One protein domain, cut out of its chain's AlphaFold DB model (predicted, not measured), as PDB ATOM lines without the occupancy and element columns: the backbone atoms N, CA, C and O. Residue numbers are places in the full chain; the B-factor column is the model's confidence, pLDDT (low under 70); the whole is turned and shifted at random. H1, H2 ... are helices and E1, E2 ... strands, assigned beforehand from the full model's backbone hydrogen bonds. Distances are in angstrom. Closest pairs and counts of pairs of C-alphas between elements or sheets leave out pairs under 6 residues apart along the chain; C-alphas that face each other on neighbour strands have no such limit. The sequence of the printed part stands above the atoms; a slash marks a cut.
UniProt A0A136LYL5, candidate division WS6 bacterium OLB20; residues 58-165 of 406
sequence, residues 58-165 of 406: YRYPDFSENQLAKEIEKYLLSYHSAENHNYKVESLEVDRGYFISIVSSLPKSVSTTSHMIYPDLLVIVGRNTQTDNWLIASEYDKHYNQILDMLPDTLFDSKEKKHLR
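Overview. This is residues 58 to 165 of the 406 residues of a protein of candidate division WS6 bacterium OLB20 (UniProt A0A136LYL5). A twisted sheet of four strands, E1 to E4, curls round the long helix H1 on one face, while the short helix H2 packs on the other face and H3 lies beyond H2, off the sheet. Between E2 and E3 a long loop runs out past the sheet, and its residues 111 to 116 stick out. The printed part has 108 residues with three named helices and four named strands, in the order H1 E1 E2 E3 E4 H2 H3; the sheet's order is E1 - E2 - E3 - E4, all antiparallel. The class is mixed, helices and strands; the whole is compact, with a radius of gyration of the C-alphas of 14.7 A and spans of 48 by 32 by 23 A.

Arrangement. Start at residues 58 to 59, which pair, antiparallel, with residues 133 to 134 of strand E4, residues 133 to 138. Next comes H1, residues 65 to 79, on the sheet; its closest C-alphas to E1, residues 85 to 95, are those of Glu 73 and Tyr 87, 6.0 A apart. E1 bends by 53 degrees at residue 91. It forms a hairpin with E2, residues 98 to 107, where N 88 and O 104 are 2.9 A apart, within hydrogen-bond range. E2 forms a hairpin with E3, residues 120 to 128; look for N 101 and O 124, 2.8 A apart. E3 and E4 form the next hairpin, with N 127 and O 135 at 2.9 A. The four strands make a meander, each the antiparallel neighbour of the one before. H2, residues 144 to 150, is on the sheet at a height of 8.3 A, on the opposite face from H1: three layers, helices on both faces of a sheet. Its closest C-alphas to E3 are those of Leu 148 and Val 125, 6.4 A apart. H3, residues 158 to 164, is not on the sheet; it is close to H2 but not clearly touching, with C-alphas 148 and 161 at 6.5 A, at a shallow tilt of 12 degrees, opposite ways. In H1, H2 and H3 every O i to N i+4 pair is within hydrogen-bond range.

Along the chain. Find C-alpha 65 at (138.524, 182.232, 97.686); from there H1 runs 21.1 A to C-alpha 79. E1 and E2 each measure 28.7 A, E3 26.0 A and E4 16.4 A. H2 measures 9.9 A, and H3 10.0 A, ending with C-alpha 164 at (122.344, 173.521, 85.136).

Size, cuts and confidence. The two C-alphas farthest apart are those of Ser 114 and Gln 130, 49.8 A. The printed part has no cut, and the link from E2 to E3, 12 residues, is long. Mean pLDDT of the printed part is 80.7; it is under 70 at residues 58 to 63, 79 to 83 and 110 to 117.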
ATOM      1  N   TYR A  58     137.244 167.556 103.266       48.88
ATOM      2  CA  TYR A  58     138.421 168.395 103.597       48.88
ATOM      3  C   TYR A  58     138.208 169.345 104.797       48.88
ATOM      4  O   TYR A  58     137.529 170.344 104.624       48.88
ATOM      5  N   ARG A  59     138.812 169.116 105.978       37.84
ATOM      6  CA  ARG A  59     138.396 169.764 107.258       37.84
ATOM      7  C   ARG A  59     139.005 171.144 107.529       37.84
ATOM      8  O   ARG A  59     140.077 171.123 108.116       37.84
ATOM      9  N   TYR A  60     138.379 172.306 107.288       53.03
ATOM     10  CA  TYR A  60     138.943 173.587 107.790       53.03
ATOM     11  C   TYR A  60     137.970 174.784 107.899       53.03
ATOM     12  O   TYR A  60     137.226 175.049 106.950       53.03
ATOM     13  N   PRO A  61     138.059 175.593 108.979       44.41
ATOM     14  CA  PRO A  61     137.328 176.850 109.110       44.41
ATOM     15  C   PRO A  61     138.101 177.997 108.426       44.41
ATOM     16  O   PRO A  61     139.294 178.174 108.662       44.41
ATOM     17  N   ASP A  62     137.413 178.779 107.592       54.50
ATOM     18  CA  ASP A  62     137.871 180.028 106.950       54.50
ATOM     19  C   ASP A  62     138.879 179.908 105.786       54.50
ATOM     20  O   ASP A  62     140.036 180.326 105.853       54.50
ATOM     21  N   PHE A  63     138.398 179.407 104.646       63.53
ATOM     22  CA  PHE A  63     139.105 179.517 103.369       63.53
ATOM     23  C   PHE A  63     138.972 180.927 102.765       63.53
ATOM     24  O   PHE A  63     137.874 181.468 102.643       63.53
ATOM     25  N   SER A  64     140.083 181.484 102.278       78.75
ATOM     26  CA  SER A  64     140.035 182.529 101.244       78.75
ATOM     27  C   SER A  64     139.612 181.920  99.898       78.75
ATOM     28  O   SER A  64     139.943 180.766  99.618       78.75
ATOM     29  N   GLU A  65     138.941 182.686  99.031       79.00
ATOM     30  CA  GLU A  65     138.524 182.232  97.686       79.00
ATOM     31  C   GLU A  65     139.679 181.577  96.904       79.00
ATOM     32  O   GLU A  65     139.514 180.522  96.295       79.00
ATOM     33  N   ASN A  66     140.893 182.130  97.013       80.06
ATOM     34  CA  ASN A  66     142.099 181.590  96.377       80.06
ATOM     35  C   ASN A  66     142.485 180.188  96.858       80.06
ATOM     36  O   ASN A  66     143.067 179.407  96.107       80.06
ATOM     37  N   GLN A  67     142.241 179.876  98.128       82.81
ATOM     38  CA  GLN A  67     142.523 178.549  98.656       82.81
ATOM     39  C   GLN A  67     141.430 177.557  98.217       82.81
ATOM     40  O   GLN A  67     141.758 176.419  97.898       82.81
ATOM     41  N   LEU A  68     140.165 177.992  98.133       83.06
ATOM     42  CA  LEU A  68     139.067 177.141  97.662       83.06
ATOM     43  C   LEU A  68     139.240 176.798  96.177       83.06
ATOM     44  O   LEU A  68     139.094 175.641  95.799       83.06
ATOM     45  N   ALA A  69     139.669 177.764  95.359       82.94
ATOM     46  CA  ALA A  69     140.020 177.529  93.961       82.94
ATOM     47  C   ALA A  69     141.095 176.434  93.802       82.94
ATOM     48  O   ALA A  69     140.948 175.535  92.977       82.94
ATOM     49  N   LYS A  70     142.139 176.445  94.642       85.31
ATOM     50  CA  LYS A  70     143.188 175.409  94.627       85.31
ATOM     51  C   LYS A  70     142.673 174.028  95.022       85.31
ATOM     52  O   LYS A  70     143.135 173.033  94.469       85.31
ATOM     53  N   GLU A  71     141.744 173.944  95.972       81.56
ATOM     54  CA  GLU A  71     141.139 172.659  96.336       81.56
ATOM     55  C   GLU A  71     140.205 172.142  95.234       81.56
ATOM     56  O   GLU A  71     140.208 170.943  94.977       81.56
ATOM     57  N   ILE A  72     139.489 173.017  94.516       82.06
ATOM     58  CA  ILE A  72     138.719 172.632  93.318       82.06
ATOM     59  C   ILE A  72     139.651 172.062  92.240       82.06
ATOM     60  O   ILE A  72     139.390 170.983  91.707       82.06
ATOM     61  N   GLU A  73     140.767 172.737  91.951       83.31
ATOM     62  CA  GLU A  73     141.770 172.248  90.995       83.31
ATOM     63  C   GLU A  73     142.337 170.887  91.422       83.31
ATOM     64  O   GLU A  73     142.453 169.973  90.608       83.31
ATOM     65  N   LYS A  74     142.639 170.714  92.712       83.50
ATOM     66  CA  LYS A  74     143.139 169.455  93.279       83.50
ATOM     67  C   LYS A  74     142.105 168.328  93.239       83.50
ATOM     68  O   LYS A  74     142.477 167.202  92.922       83.50
ATOM     69  N   TYR A  75     140.835 168.621  93.525       81.06
ATOM     70  CA  TYR A  75     139.729 167.674  93.368       81.06
ATOM     71  C   TYR A  75     139.643 167.192  91.915       81.06
ATOM     72  O   TYR A  75     139.655 165.988  91.664       81.06
ATOM     73  N   LEU A  76     139.679 168.108  90.944       76.50
ATOM     74  CA  LEU A  76     139.612 167.749  89.524       76.50
ATOM     75  C   LEU A  76     140.823 166.947  89.050       76.50
ATOM     76  O   LEU A  76     140.656 165.988  88.301       76.50
ATOM     77  N   LEU A  77     142.019 167.278  89.539       77.69
ATOM     78  CA  LEU A  77     143.224 166.483  89.293       77.69
ATOM     79  C   LEU A  77     143.140 165.076  89.904       77.69
ATOM     80  O   LEU A  77     143.828 164.181  89.431       77.69
ATOM     81  N   SER A  78     142.337 164.859  90.948       74.56
ATOM     82  CA  SER A  78     142.131 163.520  91.516       74.56
ATOM     83  C   SER A  78     141.071 162.697  90.780       74.56
ATOM     84  O   SER A  78     141.162 161.474  90.777       74.56
ATOM     85  N   TYR A  79     140.088 163.358  90.158       63.22
ATOM     86  CA  TYR A  79     138.912 162.710  89.569       63.22
ATOM     87  C   TYR A  79     139.058 162.437  88.066       63.22
ATOM     88  O   TYR A  79     138.609 161.412  87.566       63.22
ATOM     89  N   HIS A  80     139.720 163.331  87.336       59.69
ATOM     90  CA  HIS A  80     139.995 163.169  85.913       59.69
ATOM     91  C   HIS A  80     141.483 162.926  85.727       59.69
ATOM     92  O   HIS A  80     142.272 163.621  86.360       59.69
ATOM     93  N   SER A  81     141.869 161.977  84.861       55.00
ATOM     94  CA  SER A  81     143.262 161.589  84.593       55.00
ATOM     95  C   SER A  81     144.199 162.813  84.579       55.00
ATOM     96  O   SER A  81     144.331 163.509  83.562       55.00
ATOM     97  N   ALA A  82     144.828 163.098  85.726       56.53
ATOM     98  CA  ALA A  82     145.547 164.349  85.982       56.53
ATOM     99  C   ALA A  82     146.671 164.576  84.968       56.53
ATOM    100  O   ALA A  82     147.156 165.690  84.768       56.53
ATOM    101  N   GLU A  83     147.116 163.493  84.343       57.19
ATOM    102  CA  GLU A  83     148.214 163.438  83.395       57.19
ATOM    103  C   GLU A  83     147.903 164.165  82.083       57.19
ATOM    104  O   GLU A  83     148.826 164.666  81.444       57.19
ATOM    105  N   ASN A  84     146.623 164.326  81.725       73.06
ATOM    106  CA  ASN A  84     146.242 164.771  80.384       73.06
ATOM    107  C   ASN A  84     145.677 166.189  80.307       73.06
ATOM    108  O   ASN A  84     145.677 166.749  79.215       73.06
ATOM    109  N   HIS A  85     145.244 166.794  81.418       78.62
ATOM    110  CA  HIS A  85     144.580 168.103  81.405       78.62
ATOM    111  C   HIS A  85     145.147 169.075  82.445       78.62
ATOM    112  O   HIS A  85     145.624 168.687  83.511       78.62
ATOM    113  N   ASN A  86     145.108 170.360  82.102       83.69
ATOM    114  CA  ASN A  86     145.270 171.488  83.004       83.69
ATOM    115  C   ASN A  86     143.878 172.033  83.316       83.69
ATOM    116  O   ASN A  86     143.120 172.327  82.393       83.69
ATOM    117  N   TYR A  87     143.578 172.191  84.599       86.06
ATOM    118  CA  TYR A  87     142.337 172.795  85.066       86.06
ATOM    119  C   TYR A  87     142.618 174.204  85.569       86.06
ATOM    120  O   TYR A  87     143.658 174.437  86.187       86.06
ATOM    121  N   LYS A  88     141.708 175.135  85.292       88.19
ATOM    122  CA  LYS A  88     141.790 176.509  85.784       88.19
ATOM    123  C   LYS A  88     140.415 177.000  86.194       88.19
ATOM    124  O   LYS A  88     139.483 177.004  85.395       88.19
ATOM    125  N   VAL A  89     140.300 177.446  87.440       89.38
ATOM    126  CA  VAL A  89     139.081 178.091  87.937       89.38
ATOM    127  C   VAL A  89     138.902 179.432  87.221       89.38
ATOM    128  O   VAL A  89     139.735 180.330  87.345       89.38
ATOM    129  N   GLU A  90     137.829 179.560  86.442       91.56
ATOM    130  CA  GLU A  90     137.493 180.782  85.701       91.56
ATOM    131  C   GLU A  90     136.595 181.713  86.516       91.56
ATOM    132  O   GLU A  90     136.706 182.933  86.422       91.56
ATOM    133  N   SER A  91     135.715 181.138  87.336       92.88
ATOM    134  CA  SER A  91     134.892 181.871  88.298       92.88
ATOM    135  C   SER A  91     134.646 181.022  89.538       92.88
ATOM    136  O   SER A  91     134.641 179.792  89.465       92.88
ATOM    137  N   LEU A  92     134.464 181.685  90.676       93.62
ATOM    138  CA  LEU A  92     134.138 181.065  91.951       93.62
ATOM    139  C   LEU A  92     133.247 182.026  92.731       93.62
ATOM    140  O   LEU A  92     133.653 183.148  93.016       93.62
ATOM    141  N   GLU A  93     132.052 181.570  93.080       92.69
ATOM    142  CA  GLU A  93     131.108 182.312  93.908       92.69
ATOM    143  C   GLU A  93     130.784 181.493  95.154       92.69
ATOM    144  O   GLU A  93     130.554 180.286  95.065       92.69
ATOM    145  N   VAL A  94     130.787 182.141  96.322       91.31
ATOM    146  CA  VAL A  94     130.623 181.488  97.626       91.31
ATOM    147  C   VAL A  94     129.524 182.192  98.417       91.31
ATOM    148  O   VAL A  94     129.575 183.406  98.605       91.31
ATOM    149  N   ASP A  95     128.557 181.437  98.940       91.38
ATOM    150  CA  ASP A  95     127.555 181.956  99.876       91.38
ATOM    151  C   ASP A  95     127.141 180.906 100.912       91.38
ATOM    152  O   ASP A  95     126.789 179.780 100.573       91.38
ATOM    153  N   ARG A  96     127.142 181.294 102.195       86.81
ATOM    154  CA  ARG A  96     126.619 180.504 103.333       86.81
ATOM    155  C   ARG A  96     127.067 179.038 103.353       86.81
ATOM    156  O   ARG A  96     126.272 178.142 103.635       86.81
ATOM    157  N   GLY A  97     128.347 178.796 103.083       90.31
ATOM    158  CA  GLY A  97     128.896 177.441 103.054       90.31
ATOM    159  C   GLY A  97     128.500 176.653 101.805       90.31
ATOM    160  O   GLY A  97     128.520 175.434 101.831       90.31
ATOM    161  N   TYR A  98     128.148 177.322 100.716       93.75
ATOM    162  CA  TYR A  98     128.012 176.738  99.390       93.75
ATOM    163  C   TYR A  98     128.934 177.469  98.429       93.75
ATOM    164  O   TYR A  98     129.233 178.645  98.641       93.75
ATOM    165  N   PHE A  99     129.367 176.789  97.375       94.56
ATOM    166  CA  PHE A  99     130.008 177.446  96.249       94.56
ATOM    167  C   PHE A  99     129.526 176.881  94.922       94.56
ATOM    168  O   PHE A  99     129.058 175.743  94.836       94.56
ATOM    169  N   ILE A 100     129.710 177.685  93.885       94.44
ATOM    170  CA  ILE A 100     129.670 177.265  92.492       94.44
ATOM    171  C   ILE A 100     130.889 177.833  91.773       94.44
ATOM    172  O   ILE A 100     131.358 178.930  92.073       94.44
ATOM    173  N   SER A 101     131.444 177.058  90.854       94.31
ATOM    174  CA  SER A 101     132.622 177.428  90.094       94.31
ATOM    175  C   SER A 101     132.500 176.952  88.657       94.31
ATOM    176  O   SER A 101     132.027 175.847  88.400       94.31
ATOM    177  N   ILE A 102     132.948 177.790  87.724       90.00
ATOM    178  CA  ILE A 102     133.191 177.379  86.343       90.00
ATOM    179  C   ILE A 102     134.683 177.114  86.215       90.00
ATOM    180  O   ILE A 102     135.497 177.999  86.490       90.00
ATOM    181  N   VAL A 103     135.036 175.911  85.781       88.62
ATOM    182  CA  VAL A 103     136.419 175.487  85.581       88.62
ATOM    183  C   VAL A 103     136.647 175.201  84.110       88.62
ATOM    184  O   VAL A 103     135.880 174.465  83.499       88.62
ATOM    185  N   SER A 104     137.707 175.762  83.539       87.31
ATOM    186  CA  SER A 104     138.158 175.391  82.205       87.31
ATOM    187  C   SER A 104     139.110 174.197  82.275       87.31
ATOM    188  O   SER A 104     139.948 174.107  83.177       87.31
ATOM    189  N   SER A 105     138.990 173.277  81.322       83.75
ATOM    190  CA  SER A 105     139.924 172.176  81.111       83.75
ATOM    191  C   SER A 105     140.610 172.318  79.758       83.75
ATOM    192  O   SER A 105     139.966 172.551  78.734       83.75
ATOM    193  N   LEU A 106     141.938 172.201  79.751       80.31
ATOM    194  CA  LEU A 106     142.769 172.268  78.553       80.31
ATOM    195  C   LEU A 106     143.716 171.068  78.510       80.31
ATOM    196  O   LEU A 106     144.453 170.863  79.478       80.31
ATOM    197  N   PRO A 107     143.787 170.304  77.409       77.62
ATOM    198  CA  PRO A 107     144.700 169.175  77.352       77.62
ATOM    199  C   PRO A 107     146.167 169.643  77.401       77.62
ATOM    200  O   PRO A 107     146.554 170.618  76.754       77.62
ATOM    201  N   LYS A 108     147.010 168.938  78.162       81.06
ATOM    202  CA  LYS A 108     148.427 169.276  78.402       81.06
ATOM    203  C   LYS A 108     149.306 169.157  77.157       81.06
ATOM    204  O   LYS A 108     150.327 169.833  77.072       81.06
ATOM    205  N   SER A 109     148.939 168.298  76.207       73.12
ATOM    206  CA  SER A 109     149.813 167.870  75.107       73.12
ATOM    207  C   SER A 109     149.258 168.163  73.711       73.12
ATOM    208  O   SER A 109     149.489 167.385  72.785       73.12
ATOM    209  N   VAL A 110     148.521 169.262  73.518       62.00
ATOM    210  CA  VAL A 110     148.045 169.606  72.170       62.00
ATOM    211  C   VAL A 110     149.109 170.403  71.416       62.00
ATOM    212  O   VAL A 110     149.475 171.513  71.801       62.00
ATOM    213  N   SER A 111     149.600 169.839  70.310       56.56
ATOM    214  CA  SER A 111     150.418 170.564  69.334       56.56
ATOM    215  C   SER A 111     149.588 171.704  68.742       56.56
ATOM    216  O   SER A 111     148.588 171.472  68.065       56.56
ATOM    217  N   THR A 112     149.999 172.947  68.984       54.44
ATOM    218  CA  THR A 112     149.279 174.181  68.614       54.44
ATOM    219  C   THR A 112     149.274 174.477  67.106       54.44
ATOM    220  O   THR A 112     149.126 175.630  66.707       54.44
ATOM    221  N   THR A 113     149.506 173.488  66.240       51.31
ATOM    222  CA  THR A 113     149.909 173.754  64.850       51.31
ATOM    223  C   THR A 113     148.793 173.807  63.806       51.31
ATOM    224  O   THR A 113     149.100 174.184  62.679       51.31
ATOM    225  N   SER A 114     147.509 173.573  64.121       48.91
ATOM    226  CA  SER A 114     146.451 173.836  63.113       48.91
ATOM    227  C   SER A 114     144.994 173.965  63.578       48.91
ATOM    228  O   SER A 114     144.155 174.304  62.744       48.91
ATOM    229  N   HIS A 115     144.649 173.745  64.851       55.38
ATOM    230  CA  HIS A 115     143.251 173.815  65.300       55.38
ATOM    231  C   HIS A 115     143.082 174.724  66.520       55.38
ATOM    232  O   HIS A 115     143.879 174.683  67.453       55.38
ATOM    233  N   MET A 116     142.044 175.566  66.486       64.00
ATOM    234  CA  MET A 116     141.595 176.344  67.639       64.00
ATOM    235  C   MET A 116     141.067 175.355  68.681       64.00
ATOM    236  O   MET A 116     140.091 174.655  68.420       64.00
ATOM    237  N   ILE A 117     141.752 175.255  69.816       63.16
ATOM    238  CA  ILE A 117     141.338 174.414  70.940       63.16
ATOM    239  C   ILE A 117     140.420 175.273  71.798       63.16
ATOM    240  O   ILE A 117     140.852 176.300  72.324       63.16
ATOM    241  N   TYR A 118     139.158 174.874  71.904       71.81
ATOM    242  CA  TYR A 118     138.240 175.469  72.863       71.81
ATOM    243  C   TYR A 118     138.406 174.733  74.195       71.81
ATOM    244  O   TYR A 118     138.459 173.504  74.176       71.81
ATOM    245  N   PRO A 119     138.552 175.445  75.325       75.38
ATOM    246  CA  PRO A 119     138.538 174.796  76.625       75.38
ATOM    247  C   PRO A 119     137.167 174.174  76.879       75.38
ATOM    248  O   PRO A 119     136.144 174.804  76.594       75.38
ATOM    249  N   ASP A 120     137.156 172.988  77.477       74.00
ATOM    250  CA  ASP A 120     135.927 172.436  78.037       74.00
ATOM    251  C   ASP A 120     135.592 173.217  79.308       74.00
ATOM    252  O   ASP A 120     136.474 173.481  80.127       74.00
ATOM    253  N   LEU A 121     134.334 173.629  79.464       83.19
ATOM    254  CA  LEU A 121     133.861 174.323  80.658       83.19
ATOM    255  C   LEU A 121     133.070 173.345  81.519       83.19
ATOM    256  O   LEU A 121     132.101 172.758  81.054       83.19
ATOM    257  N   LEU A 122     133.484 173.213  82.774       84.06
ATOM    258  CA  LEU A 122     132.876 172.353  83.776       84.06
ATOM    259  C   LEU A 122     132.223 173.208  84.850       84.06
ATOM    260  O   LEU A 122     132.840 174.149  85.355       84.06
ATOM    261  N   VAL A 123     131.004 172.848  85.243       89.19
ATOM    262  CA  VAL A 123     130.361 173.438  86.418       89.19
ATOM    263  C   VAL A 123     130.636 172.554  87.625       89.19
ATOM    264  O   VAL A 123     130.305 171.369  87.640       89.19
ATOM    265  N   ILE A 124     131.242 173.148  88.649       93.00
ATOM    266  CA  ILE A 124     131.534 172.512  89.928       93.00
ATOM    267  C   ILE A 124     130.678 173.177  90.991       93.00
ATOM    268  O   ILE A 124     130.654 174.401  91.101       93.00
ATOM    269  N   VAL A 125     130.003 172.376  91.801       95.38
ATOM    270  CA  VAL A 125     129.269 172.846  92.973       95.38
ATOM    271  C   VAL A 125     129.895 172.267  94.226       95.38
ATOM    272  O   VAL A 125     130.500 171.193  94.208       95.38
ATOM    273  N   GLY A 126     129.739 172.964  95.341       95.12
ATOM    274  CA  GLY A 126     130.162 172.421  96.614       95.12
ATOM    275  C   GLY A 126     129.352 172.922  97.785       95.12
ATOM    276  O   GLY A 126     128.745 173.992  97.757       95.12
ATOM    277  N   ARG A 127     129.356 172.113  98.839       94.50
ATOM    278  CA  ARG A 127     128.713 172.407 100.113       94.50
ATOM    279  C   ARG A 127     129.676 172.123 101.250       94.50
ATOM    280  O   ARG A 127     130.208 171.025 101.370       94.50
ATOM    281  N   ASN A 128     129.825 173.088 102.135       90.50
ATOM    282  CA  ASN A 128     130.486 172.932 103.406       90.50
ATOM    283  C   ASN A 128     129.571 172.138 104.358       90.50
ATOM    284  O   ASN A 128     128.392 172.443 104.567       90.50
ATOM    285  N   THR A 129     130.102 171.050 104.889       84.19
ATOM    286  CA  THR A 129     129.465 170.170 105.864       84.19
ATOM    287  C   THR A 129     129.567 170.786 107.258       84.19
ATOM    288  O   THR A 129     130.402 171.637 107.528       84.19
ATOM    289  N   GLN A 130     128.765 170.306 108.208       77.62
ATOM    290  CA  GLN A 130     128.762 170.807 109.597       77.62
ATOM    291  C   GLN A 130     130.100 170.627 110.347       77.62
ATOM    292  O   GLN A 130     130.246 171.086 111.472       77.62
ATOM    293  N   THR A 131     131.051 169.928 109.733       75.44
ATOM    294  CA  THR A 131     132.397 169.636 110.241       75.44
ATOM    295  C   THR A 131     133.487 170.443 109.528       75.44
ATOM    296  O   THR A 131     134.636 170.009 109.497       75.44
ATOM    297  N   ASP A 132     133.115 171.560 108.899       75.56
ATOM    298  CA  ASP A 132     133.989 172.401 108.079       75.56
ATOM    299  C   ASP A 132     134.625 171.656 106.894       75.56
ATOM    300  O   ASP A 132     135.721 171.994 106.453       75.56
ATOM    301  N   ASN A 133     133.956 170.615 106.377       80.88
ATOM    302  CA  ASN A 133     134.425 169.889 105.196       80.88
ATOM    303  C   ASN A 133     133.682 170.272 103.934       80.88
ATOM    304  O   ASN A 133     132.463 170.181 103.933       80.88
ATOM    305  N   TRP A 134     134.377 170.570 102.841       83.75
ATOM    306  CA  TRP A 134     133.722 170.735 101.543       83.75
ATOM    307  C   TRP A 134     133.418 169.387 100.900       83.75
ATOM    308  O   TRP A 134     134.331 168.614 100.642       83.75
ATOM    309  N   LEU A 135     132.142 169.139 100.615       87.12
ATOM    310  CA  LEU A 135     131.695 168.154  99.641       87.12
ATOM    311  C   LEU A 135     131.657 168.846  98.276       87.12
ATOM    312  O   LEU A 135     130.869 169.774  98.097       87.12
ATOM    313  N   ILE A 136     132.522 168.427  97.354       91.06
ATOM    314  CA  ILE A 136     132.673 169.003  96.010       91.06
ATOM    315  C   ILE A 136     132.147 167.998  94.985       91.06
ATOM    316  O   ILE A 136     132.452 166.814  95.091       91.06
ATOM    317  N   ALA A 137     131.379 168.476  94.008       86.69
ATOM    318  CA  ALA A 137     130.809 167.675  92.932       86.69
ATOM    319  C   ALA A 137     130.931 168.416  91.594       86.69
ATOM    320  O   ALA A 137     130.545 169.582  91.486       86.69
ATOM    321  N   SER A 138     131.447 167.743  90.568       87.31
ATOM    322  CA  SER A 138     131.338 168.202  89.178       87.31
ATOM    323  C   SER A 138     130.001 167.784  88.576       87.31
ATOM    324  O   SER A 138     129.335 166.918  89.128       87.31
ATOM    325  N   GLU A 139     129.618 168.340  87.428       81.12
ATOM    326  CA  GLU A 139     128.418 167.929  86.673       81.12
ATOM    327  C   GLU A 139     128.331 166.413  86.369       81.12
ATOM    328  O   GLU A 139     127.258 165.899  86.064       81.12
ATOM    329  N   TYR A 140     129.427 165.662  86.515       72.00
ATOM    330  CA  TYR A 140     129.460 164.205  86.336       72.00
ATOM    331  C   TYR A 140     129.312 163.407  87.641       72.00
ATOM    332  O   TYR A 140     129.242 162.179  87.609       72.00
ATOM    333  N   ASP A 141     129.284 164.076  88.791       76.00
ATOM    334  CA  ASP A 141     129.195 163.449  90.107       76.00
ATOM    335  C   ASP A 141     127.725 163.215  90.508       76.00
ATOM    336  O   ASP A 141     126.862 164.079  90.330       76.00
ATOM    337  N   LYS A 142     127.412 162.059  91.112       73.25
ATOM    338  CA  LYS A 142     126.042 161.716  91.546       73.25
ATOM    339  C   LYS A 142     125.459 162.693  92.579       73.25
ATOM    340  O   LYS A 142     124.243 162.758  92.758       73.25
ATOM    341  N   HIS A 143     126.314 163.414  93.303       82.12
ATOM    342  CA  HIS A 143     125.919 164.413  94.288       82.12
ATOM    343  C   HIS A 143     125.690 165.795  93.670       82.12
ATOM    344  O   HIS A 143     125.163 166.669  94.357       82.12
ATOM    345  N   TYR A 144     126.021 165.998  92.390       88.44
ATOM    346  CA  TYR A 144     125.916 167.292  91.721       88.44
ATOM    347  C   TYR A 144     124.520 167.892  91.818       88.44
ATOM    348  O   TYR A 144     124.354 168.953  92.411       88.44
ATOM    349  N   ASN A 145     123.500 167.188  91.316       87.75
ATOM    350  CA  ASN A 145     122.121 167.678  91.346       87.75
ATOM    351  C   ASN A 145     121.628 167.904  92.780       87.75
ATOM    352  O   ASN A 145     120.929 168.877  93.045       87.75
ATOM    353  N   GLN A 146     122.042 167.048  93.724       89.75
ATOM    354  CA  GLN A 146     121.685 167.189  95.138       89.75
ATOM    355  C   GLN A 146     122.262 168.476  95.738       89.75
ATOM    356  O   GLN A 146     121.566 169.173  96.472       89.75
ATOM    357  N   ILE A 147     123.521 168.800  95.438       93.69
ATOM    358  CA  ILE A 147     124.176 170.019  95.924       93.69
ATOM    359  C   ILE A 147     123.635 171.245  95.181       93.69
ATOM    360  O   ILE A 147     123.346 172.252  95.824       93.69
ATOM    361  N   LEU A 148     123.435 171.148  93.863       94.75
ATOM    362  CA  LEU A 148     122.859 172.195  93.017       94.75
ATOM    363  C   LEU A 148     121.477 172.634  93.528       94.75
ATOM    364  O   LEU A 148     121.214 173.831  93.657       94.75
ATOM    365  N   ASP A 149     120.625 171.675  93.895       94.12
ATOM    366  CA  ASP A 149     119.301 171.940  94.466       94.12
ATOM    367  C   ASP A 149     119.375 172.598  95.860       94.12
ATOM    368  O   ASP A 149     118.446 173.300  96.263       94.12
ATOM    369  N   MET A 150     120.474 172.393  96.599       95.25
ATOM    370  CA  MET A 150     120.717 172.997  97.916       95.25
ATOM    371  C   MET A 150     121.399 174.369  97.855       95.25
ATOM    372  O   MET A 150     121.439 175.046  98.886       95.25
ATOM    373  N   LEU A 151     121.930 174.794  96.697       95.38
ATOM    374  CA  LEU A 151     122.544 176.117  96.568       95.38
ATOM    375  C   LEU A 151     121.528 177.202  96.963       95.38
ATOM    376  O   LEU A 151     120.351 177.101  96.611       95.38
ATOM    377  N   PRO A 152     121.931 178.259  97.678       95.56
ATOM    378  CA  PRO A 152     121.030 179.364  97.967       95.56
ATOM    379  C   PRO A 152     120.691 180.141  96.681       95.56
ATOM    380  O   PRO A 152     121.507 180.240  95.766       95.56
ATOM    381  N   ASP A 153     119.486 180.717  96.616       94.69
ATOM    382  CA  ASP A 153     119.009 181.484  95.443       94.69
ATOM    383  C   ASP A 153     119.821 182.762  95.155       94.69
ATOM    384  O   ASP A 153     119.667 183.389  94.115       94.69
ATOM    385  N   THR A 154     120.680 183.155  96.091       93.62
ATOM    386  CA  THR A 154     121.679 184.222  95.964       93.62
ATOM    387  C   THR A 154     122.850 183.856  95.055       93.62
ATOM    388  O   THR A 154     123.470 184.776  94.532       93.62
ATOM    389  N   LEU A 155     123.155 182.564  94.884       92.94
ATOM    390  CA  LEU A 155     124.134 182.085  93.901       92.94
ATOM    391  C   LEU A 155     123.454 181.799  92.561       92.94
ATOM    392  O   LEU A 155     123.921 182.244  91.525       92.94
ATOM    393  N   PHE A 156     122.340 181.064  92.589       93.88
ATOM    394  CA  PHE A 156     121.590 180.702  91.389       93.88
ATOM    395  C   PHE A 156     120.111 180.558  91.700       93.88
ATOM    396  O   PHE A 156     119.733 179.826  92.620       93.88
ATOM    397  N   ASP A 157     119.260 181.197  90.907       94.38
ATOM    398  CA  ASP A 157     117.823 181.078  91.100       94.38
ATOM    399  C   ASP A 157     117.294 179.694  90.659       94.38
ATOM    400  O   ASP A 157     117.959 178.895  89.992       94.38
ATOM    401  N   SER A 158     116.053 179.380  91.041       91.81
ATOM    402  CA  SER A 158     115.411 178.101  90.688       91.81
ATOM    403  C   SER A 158     115.346 177.811  89.178       91.81
ATOM    404  O   SER A 158     115.346 176.647  88.769       91.81
ATOM    405  N   LYS A 159     115.282 178.847  88.333       92.19
ATOM    406  CA  LYS A 159     115.219 178.706  86.877       92.19
ATOM    407  C   LYS A 159     116.600 178.378  86.324       92.19
ATOM    408  O   LYS A 159     116.710 177.509  85.465       92.19
ATOM    409  N   GLU A 160     117.642 179.029  86.816       92.25
ATOM    410  CA  GLU A 160     119.016 178.769  86.408       92.25
ATOM    411  C   GLU A 160     119.503 177.397  86.888       92.25
ATOM    412  O   GLU A 160     120.031 176.632  86.082       92.25
ATOM    413  N   LYS A 161     119.209 177.006  88.137       92.94
ATOM    414  CA  LYS A 161     119.456 175.636  88.632       92.94
ATOM    415  C   LYS A 161     118.824 174.585  87.726       92.94
ATOM    416  O   LYS A 161     119.438 173.573  87.417       92.94
ATOM    417  N   LYS A 162     117.608 174.837  87.232       88.94
ATOM    418  CA  LYS A 162     116.941 173.939  86.278       88.94
ATOM    419  C   LYS A 162     117.696 173.814  84.948       88.94
ATOM    420  O   LYS A 162     117.613 172.761  84.327       88.94
ATOM    421  N   HIS A 163     118.391 174.860  84.503       86.62
ATOM    422  CA  HIS A 163     119.222 174.822  83.296       86.62
ATOM    423  C   HIS A 163     120.572 174.133  83.519       86.62
ATOM    424  O   HIS A 163     121.111 173.574  82.570       86.62
ATOM    425  N   LEU A 164     121.091 174.171  84.748       88.00
ATOM    426  CA  LEU A 164     122.344 173.521  85.136       88.00
ATOM    427  C   LEU A 164     122.167 172.062  85.559       88.00
ATOM    428  O   LEU A 164     123.137 171.318  85.577       88.00
ATOM    429  N   ARG A 165     120.942 171.641  85.895       86.44
ATOM    430  CA  ARG A 165     120.644 170.255  86.258       86.44
ATOM    431  C   ARG A 165     121.089 169.307  85.153       86.44
ATOM    432  O   ARG A 165     120.597 169.373  84.024       86.44
TER     433      ARG A 165